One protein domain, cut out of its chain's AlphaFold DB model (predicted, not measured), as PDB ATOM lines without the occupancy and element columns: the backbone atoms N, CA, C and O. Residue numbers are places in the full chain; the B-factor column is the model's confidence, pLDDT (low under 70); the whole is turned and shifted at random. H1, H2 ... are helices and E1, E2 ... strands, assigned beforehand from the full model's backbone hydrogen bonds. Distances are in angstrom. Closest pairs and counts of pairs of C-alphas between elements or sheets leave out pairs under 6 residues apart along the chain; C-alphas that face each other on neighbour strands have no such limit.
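AT A GLANCE: This is residues 504 to 621 of the 622 residues of the protein "SesA domain-containing protein" of Aspergillus tanneri (UniProt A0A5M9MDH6). One twisted sheet of seven strands folds back on itself, E6, E5 and E4 facing E2, E1 and E7 with E3 as the hinge; helix H2 packs along E1, and H1 packs on H2. The 118 printed residues hold seven named strands and two named helices, in chain order E1 E2 E3 E4 H1 E5 E6 E7 H2. The sheet, E6 E5 E4 E3 E2 E1 E7, is antiparallel and the class mixed, helices and strands. The whole is compact, radius of gyration of the C-alphas 13.7 A, spanning 47 by 34 by 25 A.

HOW THE PARTS SIT: E1, residues 504 to 516, E2, residues 519 to 531, E3, residues 537 to 542, and E4, residues 548 to 554, form a meander, each strand the antiparallel neighbour of the one before. E1 bends by 110 degrees at residue 513. Within hydrogen-bond range are N 509 and O 526, 2.8 A, N 527 and O 540, 2.8 A, and N 550 and O 541, 2.8 A. E5, residues 577 to 583, neighbours E4, N 578 to O 551 2.9 A, and forms a hairpin with edge strand E6, residues 586 to 592, N 588 to O 581 2.8 A. Edge strand E7, residues 596 to 600, neighbours E1, N 515 to O 599 2.8 A. H2, residues 603 to 619, is on the sheet at a height of 8.5 A, over E2 and E1. H1, residues 557 to 565, only grazes the sheet; H2 touches it with residues 610 to 617 alone, closest C-alphas Ala 564 and Gln 614, 5.2 A. Every O i to N i+4 pair is within hydrogen-bond range in both helices.

IN THESE COORDINATES: E1, 23.6 A long, begins at C-alpha 504 (48.844, 40.551, 141.736). E2 measures 26.0 A. H2, 24.4 A, ends at C-alpha 619 (56.273, 43.769, 128.940).

THE WHOLE: The C-alphas farthest apart, Asp 585 and Ser 621, are 46.8 A apart. The printed part has no cut; H1 to E5 is a long link. pLDDT is under 70 at 22 residues, among them 561 to 570.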
ATOM      1  N   LYS A 504      47.401  40.563 141.521       91.44
ATOM      2  CA  LYS A 504      48.844  40.551 141.736       91.44
ATOM      3  C   LYS A 504      49.369  41.980 141.718       91.44
ATOM      4  O   LYS A 504      49.098  42.721 140.774       91.44
ATOM      5  N   LEU A 505      50.146  42.347 142.734       91.50
ATOM      6  CA  LEU A 505      50.884  43.607 142.739       91.50
ATOM      7  C   LEU A 505      51.953  43.572 141.636       91.50
ATOM      8  O   LEU A 505      52.765  42.650 141.577       91.50
ATOM      9  N   VAL A 506      51.930  44.570 140.759       89.38
ATOM     10  CA  VAL A 506      52.885  44.726 139.655       89.38
ATOM     11  C   VAL A 506      54.059  45.580 140.112       89.38
ATOM     12  O   VAL A 506      55.208  45.176 139.969       89.38
ATOM     13  N   PHE A 507      53.766  46.747 140.690       87.12
ATOM     14  CA  PHE A 507      54.753  47.608 141.330       87.12
ATOM     15  C   PHE A 507      54.102  48.539 142.359       87.12
ATOM     16  O   PHE A 507      52.887  48.768 142.344       87.12
ATOM     17  N   GLU A 508      54.945  49.115 143.209       90.88
ATOM     18  CA  GLU A 508      54.616  50.164 144.168       90.88
ATOM     19  C   GLU A 508      55.583  51.340 143.981       90.88
ATOM     20  O   GLU A 508      56.773  51.132 143.736       90.88
ATOM     21  N   LEU A 509      55.070  52.568 144.042       87.25
ATOM     22  CA  LEU A 509      55.842  53.784 143.810       87.25
ATOM     23  C   LEU A 509      55.418  54.898 144.775       87.25
ATOM     24  O   LEU A 509      54.243  55.254 144.844       87.25
ATOM     25  N   GLY A 510      56.389  55.490 145.470       89.81
ATOM     26  CA  GLY A 510      56.188  56.725 146.227       89.81
ATOM     27  C   GLY A 510      56.135  57.931 145.290       89.81
ATOM     28  O   GLY A 510      57.050  58.140 144.495       89.81
ATOM     29  N   LEU A 511      55.061  58.712 145.379       86.69
ATOM     30  CA  LEU A 511      54.780  59.855 144.511       86.69
ATOM     31  C   LEU A 511      54.963  61.220 145.196       86.69
ATOM     32  O   LEU A 511      54.955  62.246 144.519       86.69
ATOM     33  N   GLY A 512      55.131  61.253 146.521       87.19
ATOM     34  CA  GLY A 512      55.210  62.508 147.270       87.19
ATOM     35  C   GLY A 512      53.874  63.246 147.219       87.19
ATOM     36  O   GLY A 512      52.860  62.698 147.628       87.19
ATOM     37  N   LEU A 513      53.828  64.477 146.714       88.94
ATOM     38  CA  LEU A 513      52.556  65.184 146.541       88.94
ATOM     39  C   LEU A 513      51.937  64.852 145.177       88.94
ATOM     40  O   LEU A 513      52.492  65.211 144.137       88.94
ATOM     41  N   LEU A 514      50.765  64.220 145.198       88.94
ATOM     42  CA  LEU A 514      49.989  63.879 144.011       88.94
ATOM     43  C   LEU A 514      48.691  64.684 143.974       88.94
ATOM     44  O   LEU A 514      47.952  64.736 144.955       88.94
ATOM     45  N   MET A 515      48.378  65.244 142.811       87.31
ATOM     46  CA  MET A 515      47.051  65.748 142.499       87.31
ATOM     47  C   MET A 515      46.329  64.787 141.563       87.31
ATOM     48  O   MET A 515      46.847  64.418 140.505       87.31
ATOM     49  N   VAL A 516      45.119  64.403 141.964       82.31
ATOM     50  CA  VAL A 516      44.180  63.638 141.140       82.31
ATOM     51  C   VAL A 516      42.835  64.344 141.214       82.31
ATOM     52  O   VAL A 516      42.237  64.416 142.284       82.31
ATOM     53  N   TYR A 517      42.344  64.867 140.090       78.62
ATOM     54  CA  TYR A 517      41.201  65.795 140.089       78.62
ATOM     55  C   TYR A 517      41.468  67.015 140.990       78.62
ATOM     56  O   TYR A 517      42.487  67.678 140.827       78.62
ATOM     57  N   ASP A 518      40.566  67.265 141.940       77.44
ATOM     58  CA  ASP A 518      40.641  68.307 142.960       77.44
ATOM     59  C   ASP A 518      41.229  67.769 144.289       77.44
ATOM     60  O   ASP A 518      41.232  68.475 145.296       77.44
ATOM     61  N   TYR A 519      41.713  66.515 144.326       82.38
ATOM     62  CA  TYR A 519      42.328  65.930 145.521       82.38
ATOM     63  C   TYR A 519      43.823  66.189 145.547       82.38
ATOM     64  O   TYR A 519      44.547  65.794 144.635       82.38
ATOM     65  N   HIS A 520      44.280  66.761 146.657       87.69
ATOM     66  CA  HIS A 520      45.689  66.858 147.005       87.69
ATOM     67  C   HIS A 520      46.029  65.736 147.982       87.69
ATOM     68  O   HIS A 520      45.590  65.746 149.132       87.69
ATOM     69  N   ILE A 521      46.803  64.761 147.518       89.44
ATOM     70  CA  ILE A 521      47.219  63.601 148.301       89.44
ATOM     71  C   ILE A 521      48.693  63.800 148.673       89.44
ATOM     72  O   ILE A 521      49.564  63.602 147.823       89.44
ATOM     73  N   PRO A 522      48.998  64.234 149.909       88.44
ATOM     74  CA  PRO A 522      50.373  64.314 150.388       88.44
ATOM     75  C   PRO A 522      50.924  62.913 150.665       88.44
ATOM     76  O   PRO A 522      50.162  62.006 151.010       88.44
ATOM     77  N   ASP A 523      52.240  62.750 150.538       89.12
ATOM     78  CA  ASP A 523      52.951  61.478 150.738       89.12
ATOM     79  C   ASP A 523      52.244  60.290 150.058       89.12
ATOM     80  O   ASP A 523      52.076  59.205 150.620       89.12
ATOM     81  N   ALA A 524      51.756  60.542 148.846       91.38
ATOM     82  CA  ALA A 524      51.011  59.614 148.034       91.38
ATOM     83  C   ALA A 524      51.883  58.419 147.669       91.38
ATOM     84  O   ALA A 524      53.018  58.556 147.214       91.38
ATOM     85  N   THR A 525      51.308  57.237 147.811       92.88
ATOM     86  CA  THR A 525      51.856  55.985 147.306       92.88
ATOM     87  C   THR A 525      50.900  55.436 146.262       92.88
ATOM     88  O   THR A 525      49.691  55.382 146.497       92.88
ATOM     89  N   LEU A 526      51.446  55.035 145.117       91.06
ATOM     90  CA  LEU A 526      50.738  54.335 144.058       91.06
ATOM     91  C   LEU A 526      51.065  52.844 144.111       91.06
ATOM     92  O   LEU A 526      52.232  52.462 144.119       91.06
ATOM     93  N   LYS A 527      50.032  52.009 144.030       92.75
ATOM     94  CA  LYS A 527      50.138  50.577 143.752       92.75
ATOM     95  C   LYS A 527      49.427  50.269 142.442       92.75
ATOM     96  O   LYS A 527      48.271  50.650 142.259       92.75
ATOM     97  N   LEU A 528      50.109  49.575 141.537       91.00
ATOM     98  CA  LEU A 528      49.489  49.018 140.339       91.00
ATOM     99  C   LEU A 528      49.230  47.531 140.570       91.00
ATOM    100  O   LEU A 528      50.168  46.762 140.777       91.00
ATOM    101  N   ALA A 529      47.967  47.131 140.508       92.31
ATOM    102  CA  ALA A 529      47.540  45.746 140.633       92.31
ATOM    103  C   ALA A 529      47.001  45.232 139.293       92.31
ATOM    104  O   ALA A 529      46.378  45.985 138.549       92.31
ATOM    105  N   MET A 530      47.225  43.955 138.993       91.06
ATOM    106  CA  MET A 530      46.657  43.274 137.828       91.06
ATOM    107  C   MET A 530      45.715  42.166 138.294       91.06
ATOM    108  O   MET A 530      46.114  41.300 139.075       91.06
ATOM    109  N   ASN A 531      44.489  42.157 137.783       91.69
ATOM    110  CA  ASN A 531      43.530  41.090 138.014       91.69
ATOM    111  C   ASN A 531      44.000  39.799 137.329       91.69
ATOM    112  O   ASN A 531      44.268  39.759 136.128       91.69
ATOM    113  N   LEU A 532      44.081  38.710 138.084       90.75
ATOM    114  CA  LEU A 532      44.609  37.438 137.606       90.75
ATOM    115  C   LEU A 532      43.671  36.735 136.614       90.75
ATOM    116  O   LEU A 532      44.179  36.042 135.727       90.75
ATOM    117  N   LYS A 533      42.349  36.947 136.731       88.69
ATOM    118  CA  LYS A 533      41.327  36.403 135.819       88.69
ATOM    119  C   LYS A 533      41.198  37.237 134.551       88.69
ATOM    120  O   LYS A 533      41.324  36.692 133.462       88.69
ATOM    121  N   THR A 534      40.926  38.534 134.688       88.06
ATOM    122  CA  THR A 534      40.579  39.386 133.538       88.06
ATOM    123  C   THR A 534      41.796  39.995 132.847       88.06
ATOM    124  O   THR A 534      41.693  40.385 131.691       88.06
ATOM    125  N   LYS A 535      42.956  40.026 133.524       86.44
ATOM    126  CA  LYS A 535      44.167  40.762 133.113       86.44
ATOM    127  C   LYS A 535      43.986  42.283 133.068       86.44
ATOM    128  O   LYS A 535      44.833  42.987 132.527       86.44
ATOM    129  N   ASP A 536      42.922  42.793 133.681       88.06
ATOM    130  CA  ASP A 536      42.715  44.231 133.829       88.06
ATOM    131  C   ASP A 536      43.604  44.798 134.927       88.06
ATOM    132  O   ASP A 536      43.977  44.109 135.879       88.06
ATOM    133  N   TYR A 537      43.911  46.081 134.810       88.81
ATOM    134  CA  TYR A 537      44.772  46.776 135.751       88.81
ATOM    135  C   TYR A 537      43.949  47.664 136.680       88.81
ATOM    136  O   TYR A 537      42.884  48.171 136.317       88.81
ATOM    137  N   ARG A 538      44.462  47.908 137.880       91.56
ATOM    138  CA  ARG A 538      43.861  48.821 138.845       91.56
ATOM    139  C   ARG A 538      44.934  49.658 139.512       91.56
ATOM    140  O   ARG A 538      45.920  49.127 140.021       91.56
ATOM    141  N   LEU A 539      44.731  50.971 139.493       91.00
ATOM    142  CA  LEU A 539      45.591  51.935 140.168       91.00
ATOM    143  C   LEU A 539      45.001  52.242 141.539       91.00
ATOM    144  O   LEU A 539      43.831  52.605 141.647       91.00
ATOM    145  N   LEU A 540      45.830  52.112 142.562       93.62
ATOM    146  CA  LEU A 540      45.508  52.354 143.958       93.62
ATOM    147  C   LEU A 540      46.387  53.484 144.476       93.62
ATOM    148  O   LEU A 540      47.603  53.327 144.540       93.62
ATOM    149  N   PHE A 541      45.785  54.597 144.871       92.81
ATOM    150  CA  PHE A 541      46.490  55.705 145.507       92.81
ATOM    151  C   PHE A 541      46.081  55.803 146.963       92.81
ATOM    152  O   PHE A 541      44.905  55.668 147.289       92.81
ATOM    153  N   SER A 542      47.038  56.086 147.832       92.44
ATOM    154  CA  SER A 542      46.766  56.378 149.238       92.44
ATOM    155  C   SER A 542      47.787  57.366 149.769       92.44
ATOM    156  O   SER A 542      48.940  57.324 149.344       92.44
ATOM    157  N   ASN A 543      47.387  58.238 150.691       89.81
ATOM    158  CA  ASN A 543      48.356  58.975 151.499       89.81
ATOM    159  C   ASN A 543      48.934  58.086 152.614       89.81
ATOM    160  O   ASN A 543      48.378  57.034 152.939       89.81
ATOM    161  N   ALA A 544      50.012  58.544 153.254       84.44
ATOM    162  CA  ALA A 544      50.677  57.810 154.333       84.44
ATOM    163  C   ALA A 544      49.733  57.386 155.480       84.44
ATOM    164  O   ALA A 544      49.885  56.302 156.038       84.44
ATOM    165  N   SER A 545      48.733  58.209 155.817       80.81
ATOM    166  CA  SER A 545      47.752  57.909 156.871       80.81
ATOM    167  C   SER A 545      46.517  57.139 156.392       80.81
ATOM    168  O   SER A 545      45.585  56.977 157.173       80.81
ATOM    169  N   ARG A 546      46.453  56.738 155.112       84.38
ATOM    170  CA  ARG A 546      45.287  56.095 154.469       84.38
ATOM    171  C   ARG A 546      43.949  56.811 154.704       84.38
ATOM    172  O   ARG A 546      42.877  56.207 154.630       84.38
ATOM    173  N   SER A 547      43.996  58.112 154.985       85.38
ATOM    174  CA  SER A 547      42.797  58.922 155.192       85.38
ATOM    175  C   SER A 547      42.124  59.275 153.874       85.38
ATOM    176  O   SER A 547      40.932  59.547 153.859       85.38
ATOM    177  N   ILE A 548      42.877  59.267 152.774       89.69
ATOM    178  CA  ILE A 548      42.353  59.420 151.420       89.69
ATOM    179  C   ILE A 548      42.915  58.270 150.595       89.69
ATOM    180  O   ILE A 548      44.135  58.159 150.440       89.69
ATOM    181  N   CYS A 549      42.021  57.442 150.059       92.69
ATOM    182  CA  CYS A 549      42.360  56.375 149.128       92.69
ATOM    183  C   CYS A 549      41.561  56.530 147.833       92.69
ATOM    184  O   CYS A 549      40.357  56.791 147.864       92.69
ATOM    185  N   LEU A 550      42.223  56.336 146.695       93.31
ATOM    186  CA  LEU A 550      41.607  56.351 145.372       93.31
ATOM    187  C   LEU A 550      41.848  55.019 144.674       93.31
ATOM    188  O   LEU A 550      42.965  54.508 144.678       93.31
ATOM    189  N   SER A 551      40.826  54.501 144.002       93.19
ATOM    190  CA  SER A 551      40.936  53.322 143.146       93.19
ATOM    191  C   SER A 551      40.400  53.641 141.756       93.19
ATOM    192  O   SER A 551      39.221  53.954 141.602       93.19
ATOM    193  N   ILE A 552      41.254  53.533 140.739       89.38
ATOM    194  CA  ILE A 552      40.888  53.710 139.328       89.38
ATOM    195  C   ILE A 552      40.974  52.348 138.643       89.38
ATOM    196  O   ILE A 552      42.050  51.758 138.544       89.38
ATOM    197  N   GLU A 553      39.835  51.844 138.178       83.62
ATOM    198  CA  GLU A 553      39.771  50.600 137.408       83.62
ATOM    199  C   GLU A 553      40.155  50.877 135.958       83.62
ATOM    200  O   GLU A 553      39.423  51.546 135.236       83.62
ATOM    201  N   THR A 554      41.293  50.364 135.503       71.88
ATOM    202  CA  THR A 554      41.717  50.490 134.105       71.88
ATOM    203  C   THR A 554      41.339  49.221 133.345       71.88
ATOM    204  O   THR A 554      41.923  48.159 133.530       71.88
ATOM    205  N   VAL A 555      40.326  49.349 132.487       63.50
ATOM    206  CA  VAL A 555      39.549  48.232 131.906       63.50
ATOM    207  C   VAL A 555      40.308  47.422 130.841       63.50
ATOM    208  O   VAL A 555      39.775  46.465 130.306       63.50
ATOM    209  N   SER A 556      41.538  47.795 130.475       68.88
ATOM    210  CA  SER A 556      42.368  46.936 129.625       68.88
ATOM    211  C   SER A 556      43.818  47.394 129.582       68.88
ATOM    212  O   SER A 556      44.116  48.582 129.748       68.88
ATOM    213  N   SER A 557      44.710  46.474 129.209       66.94
ATOM    214  CA  SER A 557      46.061  46.827 128.780       66.94
ATOM    215  C   SER A 557      46.042  47.892 127.690       66.94
ATOM    216  O   SER A 557      46.813  48.835 127.780       66.94
ATOM    217  N   LYS A 558      45.107  47.833 126.725       65.94
ATOM    218  CA  LYS A 558      44.924  48.840 125.656       65.94
ATOM    219  C   LYS A 558      44.642  50.245 126.185       65.94
ATOM    220  O   LYS A 558      45.209  51.193 125.648       65.94
ATOM    221  N   SER A 559      43.813  50.388 127.218       68.06
ATOM    222  CA  SER A 559      43.560  51.675 127.880       68.06
ATOM    223  C   SER A 559      44.830  52.190 128.553       68.06
ATOM    224  O   SER A 559      45.208  53.338 128.344       68.06
ATOM    225  N   LEU A 560      45.560  51.307 129.245       70.62
ATOM    226  CA  LEU A 560      46.878  51.625 129.800       70.62
ATOM    227  C   LEU A 560      47.868  52.036 128.690       70.62
ATOM    228  O   LEU A 560      48.607  53.003 128.851       70.62
ATOM    229  N   GLN A 561      47.837  51.365 127.527       65.62
ATOM    230  CA  GLN A 561      48.658  51.709 126.363       65.62
ATOM    231  C   GLN A 561      48.289  53.070 125.786       65.62
ATOM    232  O   GLN A 561      49.184  53.784 125.360       65.62
ATOM    233  N   GLN A 562      47.008  53.430 125.716       65.06
ATOM    234  CA  GLN A 562      46.577  54.738 125.215       65.06
ATOM    235  C   GLN A 562      47.070  55.855 126.135       65.06
ATOM    236  O   GLN A 562      47.674  56.810 125.648       65.06
ATOM    237  N   THR A 563      46.923  55.676 127.450       66.00
ATOM    238  CA  THR A 563      47.448  56.606 128.455       66.00
ATOM    239  C   THR A 563      48.979  56.702 128.415       66.00
ATOM    240  O   THR A 563      49.528  57.777 128.613       66.00
ATOM    241  N   ALA A 564      49.677  55.601 128.114       61.78
ATOM    242  CA  ALA A 564      51.140  55.545 128.059       61.78
ATOM    243  C   ALA A 564      51.751  55.981 126.706       61.78
ATOM    244  O   ALA A 564      52.912  56.393 126.667       61.78
ATOM    245  N   LYS A 565      51.011  55.850 125.590       57.25
ATOM    246  CA  LYS A 565      51.435  56.215 124.218       57.25
ATOM    247  C   LYS A 565      51.262  57.696 123.924       57.25
ATOM    248  O   LYS A 565      52.012  58.230 123.104       57.25
ATOM    249  N   ALA A 566      50.294  58.355 124.558       54.59
ATOM    250  CA  ALA A 566      50.273  59.804 124.579       54.59
ATOM    251  C   ALA A 566      51.606  60.242 125.203       54.59
ATOM    252  O   ALA A 566      51.893  59.903 126.345       54.59
ATOM    253  N   SER A 567      52.461  60.947 124.459       50.50
ATOM    254  CA  SER A 567      53.715  61.529 124.983       50.50
ATOM    255  C   SER A 567      53.444  62.671 125.979       50.50
ATOM    256  O   SER A 567      54.209  63.626 126.086       50.50
ATOM    257  N   GLU A 568      52.306  62.604 126.662       56.94
ATOM    258  CA  GLU A 568      51.856  63.530 127.672       56.94
ATOM    259  C   GLU A 568      52.632  63.213 128.944       56.94
ATOM    260  O   GLU A 568      52.609  62.088 129.444       56.94
ATOM    261  N   LEU A 569      53.304  64.224 129.501       61.66
ATOM    262  CA  LEU A 569      53.875  64.111 130.841       61.66
ATOM    263  C   LEU A 569      52.806  63.749 131.880       61.66
ATOM    264  O   LEU A 569      53.175  63.272 132.941       61.66
ATOM    265  N   TYR A 570      51.516  63.952 131.594       69.25
ATOM    266  CA  TYR A 570      50.405  63.820 132.532       69.25
ATOM    267  C   TYR A 570      49.448  62.702 132.095       69.25
ATOM    268  O   TYR A 570      48.576  62.939 131.259       69.25
ATOM    269  N   PRO A 571      49.579  61.480 132.642       71.81
ATOM    270  CA  PRO A 571      48.694  60.386 132.288       71.81
ATOM    271  C   PRO A 571      47.267  60.700 132.740       71.81
ATOM    272  O   PRO A 571      47.031  61.104 133.886       71.81
ATOM    273  N   SER A 572      46.314  60.509 131.827       73.88
ATOM    274  CA  SER A 572      44.892  60.719 132.078       73.88
ATOM    275  C   SER A 572      44.055  59.456 131.863       73.88
ATOM    276  O   SER A 572      44.384  58.601 131.038       73.88
ATOM    277  N   PHE A 573      42.975  59.344 132.640       75.75
ATOM    278  CA  PHE A 573      42.093  58.177 132.689       75.75
ATOM    279  C   PHE A 573      40.630  58.615 132.624       75.75
ATOM    280  O   PHE A 573      40.197  59.441 133.425       75.75
ATOM    281  N   ASP A 574      39.862  58.029 131.709       75.69
ATOM    282  CA  ASP A 574      38.417  58.279 131.574       75.69
ATOM    283  C   ASP A 574      37.566  57.318 132.424       75.69
ATOM    284  O   ASP A 574      36.336  57.367 132.420       75.69
ATOM    285  N   ASN A 575      38.222  56.424 133.159       79.50
ATOM    286  CA  ASN A 575      37.582  55.407 133.973       79.50
ATOM    287  C   ASN A 575      37.015  55.986 135.280       79.50
ATOM    288  O   ASN A 575      37.574  56.938 135.829       79.50
ATOM    289  N   PRO A 576      35.933  55.393 135.821       82.44
ATOM    290  CA  PRO A 576      35.411  55.799 137.114       82.44
ATOM    291  C   PRO A 576      36.469  55.609 138.207       82.44
ATOM    292  O   PRO A 576      37.093  54.553 138.324       82.44
ATOM    293  N   CYS A 577      36.628  56.638 139.031       88.19
ATOM    294  CA  CYS A 577      37.489  56.626 140.200       88.19
ATOM    295  C   CYS A 577      36.628  56.491 141.453       88.19
ATOM    296  O   CYS A 577      35.739  57.306 141.696       88.19
ATOM    297  N   TRP A 578      36.882  55.468 142.255       92.12
ATOM    298  CA  TRP A 578      36.299  55.359 143.584       92.12
ATOM    299  C   TRP A 578      37.180  56.083 144.590       92.12
ATOM    300  O   TRP A 578      38.388  55.851 144.622       92.12
ATOM    301  N   VAL A 579      36.568  56.931 145.410       91.69
ATOM    302  CA  VAL A 579      37.239  57.678 146.475       91.69
ATOM    303  C   VAL A 579      36.719  57.189 147.816       91.69
ATOM    304  O   VAL A 579      35.507  57.082 148.004       91.69
ATOM    305  N   ALA A 580      37.638  56.888 148.732       91.56
ATOM    306  CA  ALA A 580      37.349  56.617 150.131       91.56
ATOM    307  C   ALA A 580      38.048  57.664 151.005       91.56
ATOM    308  O   ALA A 580      39.279  57.729 151.043       91.56
ATOM    309  N   GLU A 581      37.251  58.463 151.710       89.19
ATOM    310  CA  GLU A 581      37.717  59.436 152.694       89.19
ATOM    311  C   GLU A 581      37.413  58.921 154.097       89.19
ATOM    312  O   GLU A 581      36.254  58.717 154.464       89.19
ATOM    313  N   THR A 582      38.460  58.714 154.886       83.38
ATOM    314  CA  THR A 582      38.368  58.273 156.275       83.38
ATOM    315  C   THR A 582      38.541  59.477 157.188       83.38
ATOM    316  O   THR A 582      39.603  60.105 157.210       83.38
ATOM    317  N   ASN A 583      37.502  59.787 157.959       74.50
ATOM    318  CA  ASN A 583      37.508  60.824 158.982       74.50
ATOM    319  C   ASN A 583      37.079  60.241 160.341       74.50
ATOM    320  O   ASN A 583      36.878  59.034 160.472       74.50
ATOM    321  N   LEU A 584      36.963  61.096 161.361       66.38
ATOM    322  CA  LEU A 584      36.536  60.679 162.703       66.38
ATOM    323  C   LEU A 584      35.094  60.155 162.735       66.38
ATOM    324  O   LEU A 584      34.782  59.266 163.521       66.38
ATOM    325  N   ASP A 585      34.233  60.673 161.857       64.50
ATOM    326  CA  ASP A 585      32.813  60.316 161.804       64.50
ATOM    327  C   ASP A 585      32.552  59.003 161.045       64.50
ATOM    328  O   ASP A 585      31.442  58.474 161.085       64.50
ATOM    329  N   GLY A 586      33.545  58.476 160.322       72.25
ATOM    330  CA  GLY A 586      33.420  57.243 159.558       72.25
ATOM    331  C   GLY A 586      34.198  57.252 158.246       72.25
ATOM    332  O   GLY A 586      35.233  57.896 158.093       72.25
ATOM    333  N   VAL A 587      33.722  56.457 157.288       83.31
ATOM    334  CA  VAL A 587      34.290  56.412 155.937       83.31
ATOM    335  C   VAL A 587      33.235  56.852 154.938       83.31
ATOM    336  O   VAL A 587      32.144  56.284 154.894       83.31
ATOM    337  N   ARG A 588      33.566  57.842 154.110       87.31
ATOM    338  CA  ARG A 588      32.736  58.265 152.982       87.31
ATOM    339  C   ARG A 588      33.275  57.639 151.711       87.31
ATOM    340  O   ARG A 588      34.450  57.797 151.395       87.31
ATOM    341  N   ILE A 589      32.404  56.937 150.991       89.62
ATOM    342  CA  ILE A 589      32.736  56.300 149.718       89.62
ATOM    343  C   ILE A 589      31.846  56.887 148.635       89.62
ATOM    344  O   ILE A 589      30.625  56.925 148.782       89.62
ATOM    345  N   TYR A 590      32.448  57.326 147.537       89.75
ATOM    346  CA  TYR A 590      31.720  57.825 146.377       89.75
ATOM    347  C   TYR A 590      32.512  57.604 145.090       89.75
ATOM    348  O   TYR A 590      33.717  57.348 145.097       89.75
ATOM    349  N   GLN A 591      31.804  57.681 143.966       89.75
ATOM    350  CA  GLN A 591      32.366  57.477 142.639       89.75
ATOM    351  C   GLN A 591      32.491  58.812 141.906       89.75
ATOM    352  O   GLN A 591      31.495  59.500 141.685       89.75
ATOM    353  N   GLN A 592      33.698  59.141 141.462       84.44
ATOM    354  CA  GLN A 592      33.976  60.260 140.575       84.44
ATOM    355  C   GLN A 592      34.045  59.769 139.125       84.44
ATOM    356  O   GLN A 592      34.809  58.866 138.793       84.44
ATOM    357  N   ARG A 593      33.237  60.368 138.243       79.62
ATOM    358  CA  ARG A 593      33.119  59.975 136.820       79.62
ATOM    359  C   ARG A 593      33.758  60.966 135.842       79.62
ATOM    360  O   ARG A 593      33.463  60.941 134.652       79.62
ATOM    361  N   ARG A 594      34.580  61.891 136.339       73.50
ATOM    362  CA  ARG A 594      35.315  62.844 135.494       73.50
ATOM    363  C   ARG A 594      36.587  62.184 134.952       73.50
ATOM    364  O   ARG A 594      37.065  61.216 135.536       73.50
ATOM    365  N   ARG A 595      37.182  62.752 133.903       73.50
ATOM    366  CA  ARG A 595      38.527  62.374 133.442       73.50
ATOM    367  C   ARG A 595      39.567  62.731 134.507       73.50
ATOM    368  O   ARG A 595      39.678  63.900 134.877       73.50
ATOM    369  N   ALA A 596      40.284  61.739 135.030       72.69
ATOM    370  CA  ALA A 596      41.381  61.939 135.974       72.69
ATOM    371  C   ALA A 596      42.626  62.369 135.208       72.69
ATOM    372  O   ALA A 596      42.941  61.763 134.190       72.69
ATOM    373  N   SER A 597      43.356  63.361 135.709       80.00
ATOM    374  CA  SER A 597      44.749  63.603 135.313       80.00
ATOM    375  C   SER A 597      45.622  63.415 136.543       80.00
ATOM    376  O   SER A 597      45.265  63.914 137.611       80.00
ATOM    377  N   LEU A 598      46.722  62.677 136.402       83.75
ATOM    378  CA  LEU A 598      47.683  62.468 137.482       83.75
ATOM    379  C   LEU A 598      48.816  63.485 137.362       83.75
ATOM    380  O   LEU A 598      49.562  63.478 136.377       83.75
ATOM    381  N   ILE A 599      48.944  64.341 138.371       85.94
ATOM    382  CA  ILE A 599      49.946  65.406 138.406       85.94
ATOM    383  C   ILE A 599      50.737  65.286 139.707       85.94
ATOM    384  O   ILE A 599      50.235  65.601 140.782       85.94
ATOM    385  N   CYS A 600      51.976  64.826 139.614       84.56
ATOM    386  CA  CYS A 600      52.939  64.856 140.705       84.56
ATOM    387  C   CYS A 600      53.530  66.264 140.809       84.56
ATOM    388  O   CYS A 600      53.729  66.943 139.800       84.56
ATOM    389  N   ALA A 601      53.839  66.698 142.028       84.50
ATOM    390  CA  ALA A 601      54.502  67.982 142.245       84.50
ATOM    391  C   ALA A 601      55.947  67.999 141.716       84.50
ATOM    392  O   ALA A 601      56.435  69.045 141.294       84.50
ATOM    393  N   ASP A 602      56.623  66.847 141.736       84.06
ATOM    394  CA  ASP A 602      57.993  66.691 141.258       84.06
ATOM    395  C   ASP A 602      58.040  66.136 139.823       84.06
ATOM    396  O   ASP A 602      57.406  65.129 139.495       84.06
ATOM    397  N   ALA A 603      58.822  66.791 138.960       82.25
ATOM    398  CA  ALA A 603      58.934  66.429 137.548       82.25
ATOM    399  C   ALA A 603      59.658  65.089 137.333       82.25
ATOM    400  O   ALA A 603      59.341  64.368 136.385       82.25
ATOM    401  N   HIS A 604      60.607  64.736 138.206       82.56
ATOM    402  CA  HIS A 604      61.310  63.461 138.125       82.56
ATOM    403  C   HIS A 604      60.375  62.304 138.501       82.56
ATOM    404  O   HIS A 604      60.298  61.315 137.772       82.56
ATOM    405  N   THR A 605      59.584  62.460 139.562       83.44
ATOM    406  CA  THR A 605      58.534  61.513 139.953       83.44
ATOM    407  C   THR A 605      57.460  61.378 138.875       83.44
ATOM    408  O   THR A 605      57.061  60.258 138.554       83.44
ATOM    409  N   GLN A 606      57.049  62.486 138.247       82.81
ATOM    410  CA  GLN A 606      56.118  62.456 137.116       82.81
ATOM    411  C   GLN A 606      56.675  61.639 135.940       82.81
ATOM    412  O   GLN A 606      55.977  60.801 135.364       82.81
ATOM    413  N   GLN A 607      57.946  61.854 135.591       80.56
ATOM    414  CA  GLN A 607      58.607  61.119 134.517       80.56
ATOM    415  C   GLN A 607      58.747  59.629 134.854       80.56
ATOM    416  O   GLN A 607      58.508  58.779 133.995       80.56
ATOM    417  N   LEU A 608      59.094  59.301 136.100       81.69
ATOM    418  CA  LEU A 608      59.198  57.924 136.572       81.69
ATOM    419  C   LEU A 608      57.847  57.201 136.503       81.69
ATOM    420  O   LEU A 608      57.785  56.082 136.000       81.69
ATOM    421  N   LEU A 609      56.762  57.853 136.929       81.19
ATOM    422  CA  LEU A 609      55.401  57.327 136.810       81.19
ATOM    423  C   LEU A 609      55.061  56.983 135.353       81.19
ATOM    424  O   LEU A 609      54.612  55.871 135.067       81.19
ATOM    425  N   ALA A 610      55.313  57.909 134.424       78.00
ATOM    426  CA  ALA A 610      55.056  57.688 133.002       78.00
ATOM    427  C   ALA A 610      55.874  56.506 132.444       78.00
ATOM    428  O   ALA A 610      55.327  55.651 131.745       78.00
ATOM    429  N   LEU A 611      57.162  56.415 132.795       77.94
ATOM    430  CA  LEU A 611      58.039  55.319 132.370       77.94
ATOM    431  C   LEU A 611      57.588  53.961 132.922       77.94
ATOM    432  O   LEU A 611      57.582  52.982 132.176       77.94
ATOM    433  N   MET A 612      57.174  53.897 134.189       79.88
ATOM    434  CA  MET A 612      56.691  52.665 134.826       79.88
ATOM    435  C   MET A 612      55.397  52.159 134.178       79.88
ATOM    436  O   MET A 612      55.257  50.970 133.890       79.88
ATOM    437  N   LEU A 613      54.457  53.059 133.869       77.25
ATOM    438  CA  LEU A 613      53.238  52.694 133.142       77.25
ATOM    439  C   LEU A 613      53.559  52.219 131.713       77.25
ATOM    440  O   LEU A 613      53.000  51.225 131.247       77.25
ATOM    441  N   GLN A 614      54.514  52.864 131.034       75.25
ATOM    442  CA  GLN A 614      54.994  52.434 129.717       75.25
ATOM    443  C   GLN A 614      55.703  51.073 129.748       75.25
ATOM    444  O   GLN A 614      55.551  50.293 128.806       75.25
ATOM    445  N   SER A 615      56.478  50.760 130.792       75.69
ATOM    446  CA  SER A 615      57.186  49.477 130.881       75.69
ATOM    447  C   SER A 615      56.230  48.301 131.044       75.69
ATOM    448  O   SER A 615      56.446  47.266 130.419       75.69
ATOM    449  N   VAL A 616      55.144  48.476 131.805       75.38
ATOM    450  CA  VAL A 616      54.097  47.452 131.948       75.38
ATOM    451  C   VAL A 616      53.449  47.154 130.595       75.38
ATOM    452  O   VAL A 616      53.326  45.998 130.207       75.38
ATOM    453  N   VAL A 617      53.155  48.199 129.817       67.88
ATOM    454  CA  VAL A 617      52.613  48.074 128.456       67.88
ATOM    455  C   VAL A 617      53.558  47.323 127.509       67.88
ATOM    456  O   VAL A 617      53.098  46.549 126.673       67.88
ATOM    457  N   ARG A 618      54.872  47.557 127.609       65.31
ATOM    458  CA  ARG A 618      55.875  46.902 126.748       65.31
ATOM    459  C   ARG A 618      56.110  45.442 127.131       65.31
ATOM    460  O   ARG A 618      56.302  44.622 126.237       65.31
ATOM    461  N   GLY A 619      56.069  45.123 128.424       58.69
ATOM    462  CA  GLY A 619      56.273  43.769 128.940       58.69
ATOM    463  C   GLY A 619      55.209  42.755 128.507       58.69
ATOM    464  O   GLY A 619      55.508  41.573 128.474       58.69
ATOM    465  N   GLU A 620      54.004  43.197 128.136       53.16
ATOM    466  CA  GLU A 620      52.941  42.319 127.607       53.16
ATOM    467  C   GLU A 620      53.011  42.082 126.090       53.16
ATOM    468  O   GLU A 620      52.311  41.221 125.561       53.16
ATOM    469  N   SER A 621      53.795  42.887 125.366       46.47
ATOM    470  CA  SER A 621      53.957  42.768 123.908       46.47
ATOM    471  C   SER A 621      55.123  41.871 123.478       46.47
ATOM    472  O   SER A 621      55.332  41.692 122.277       46.47
TER     473      SER A 621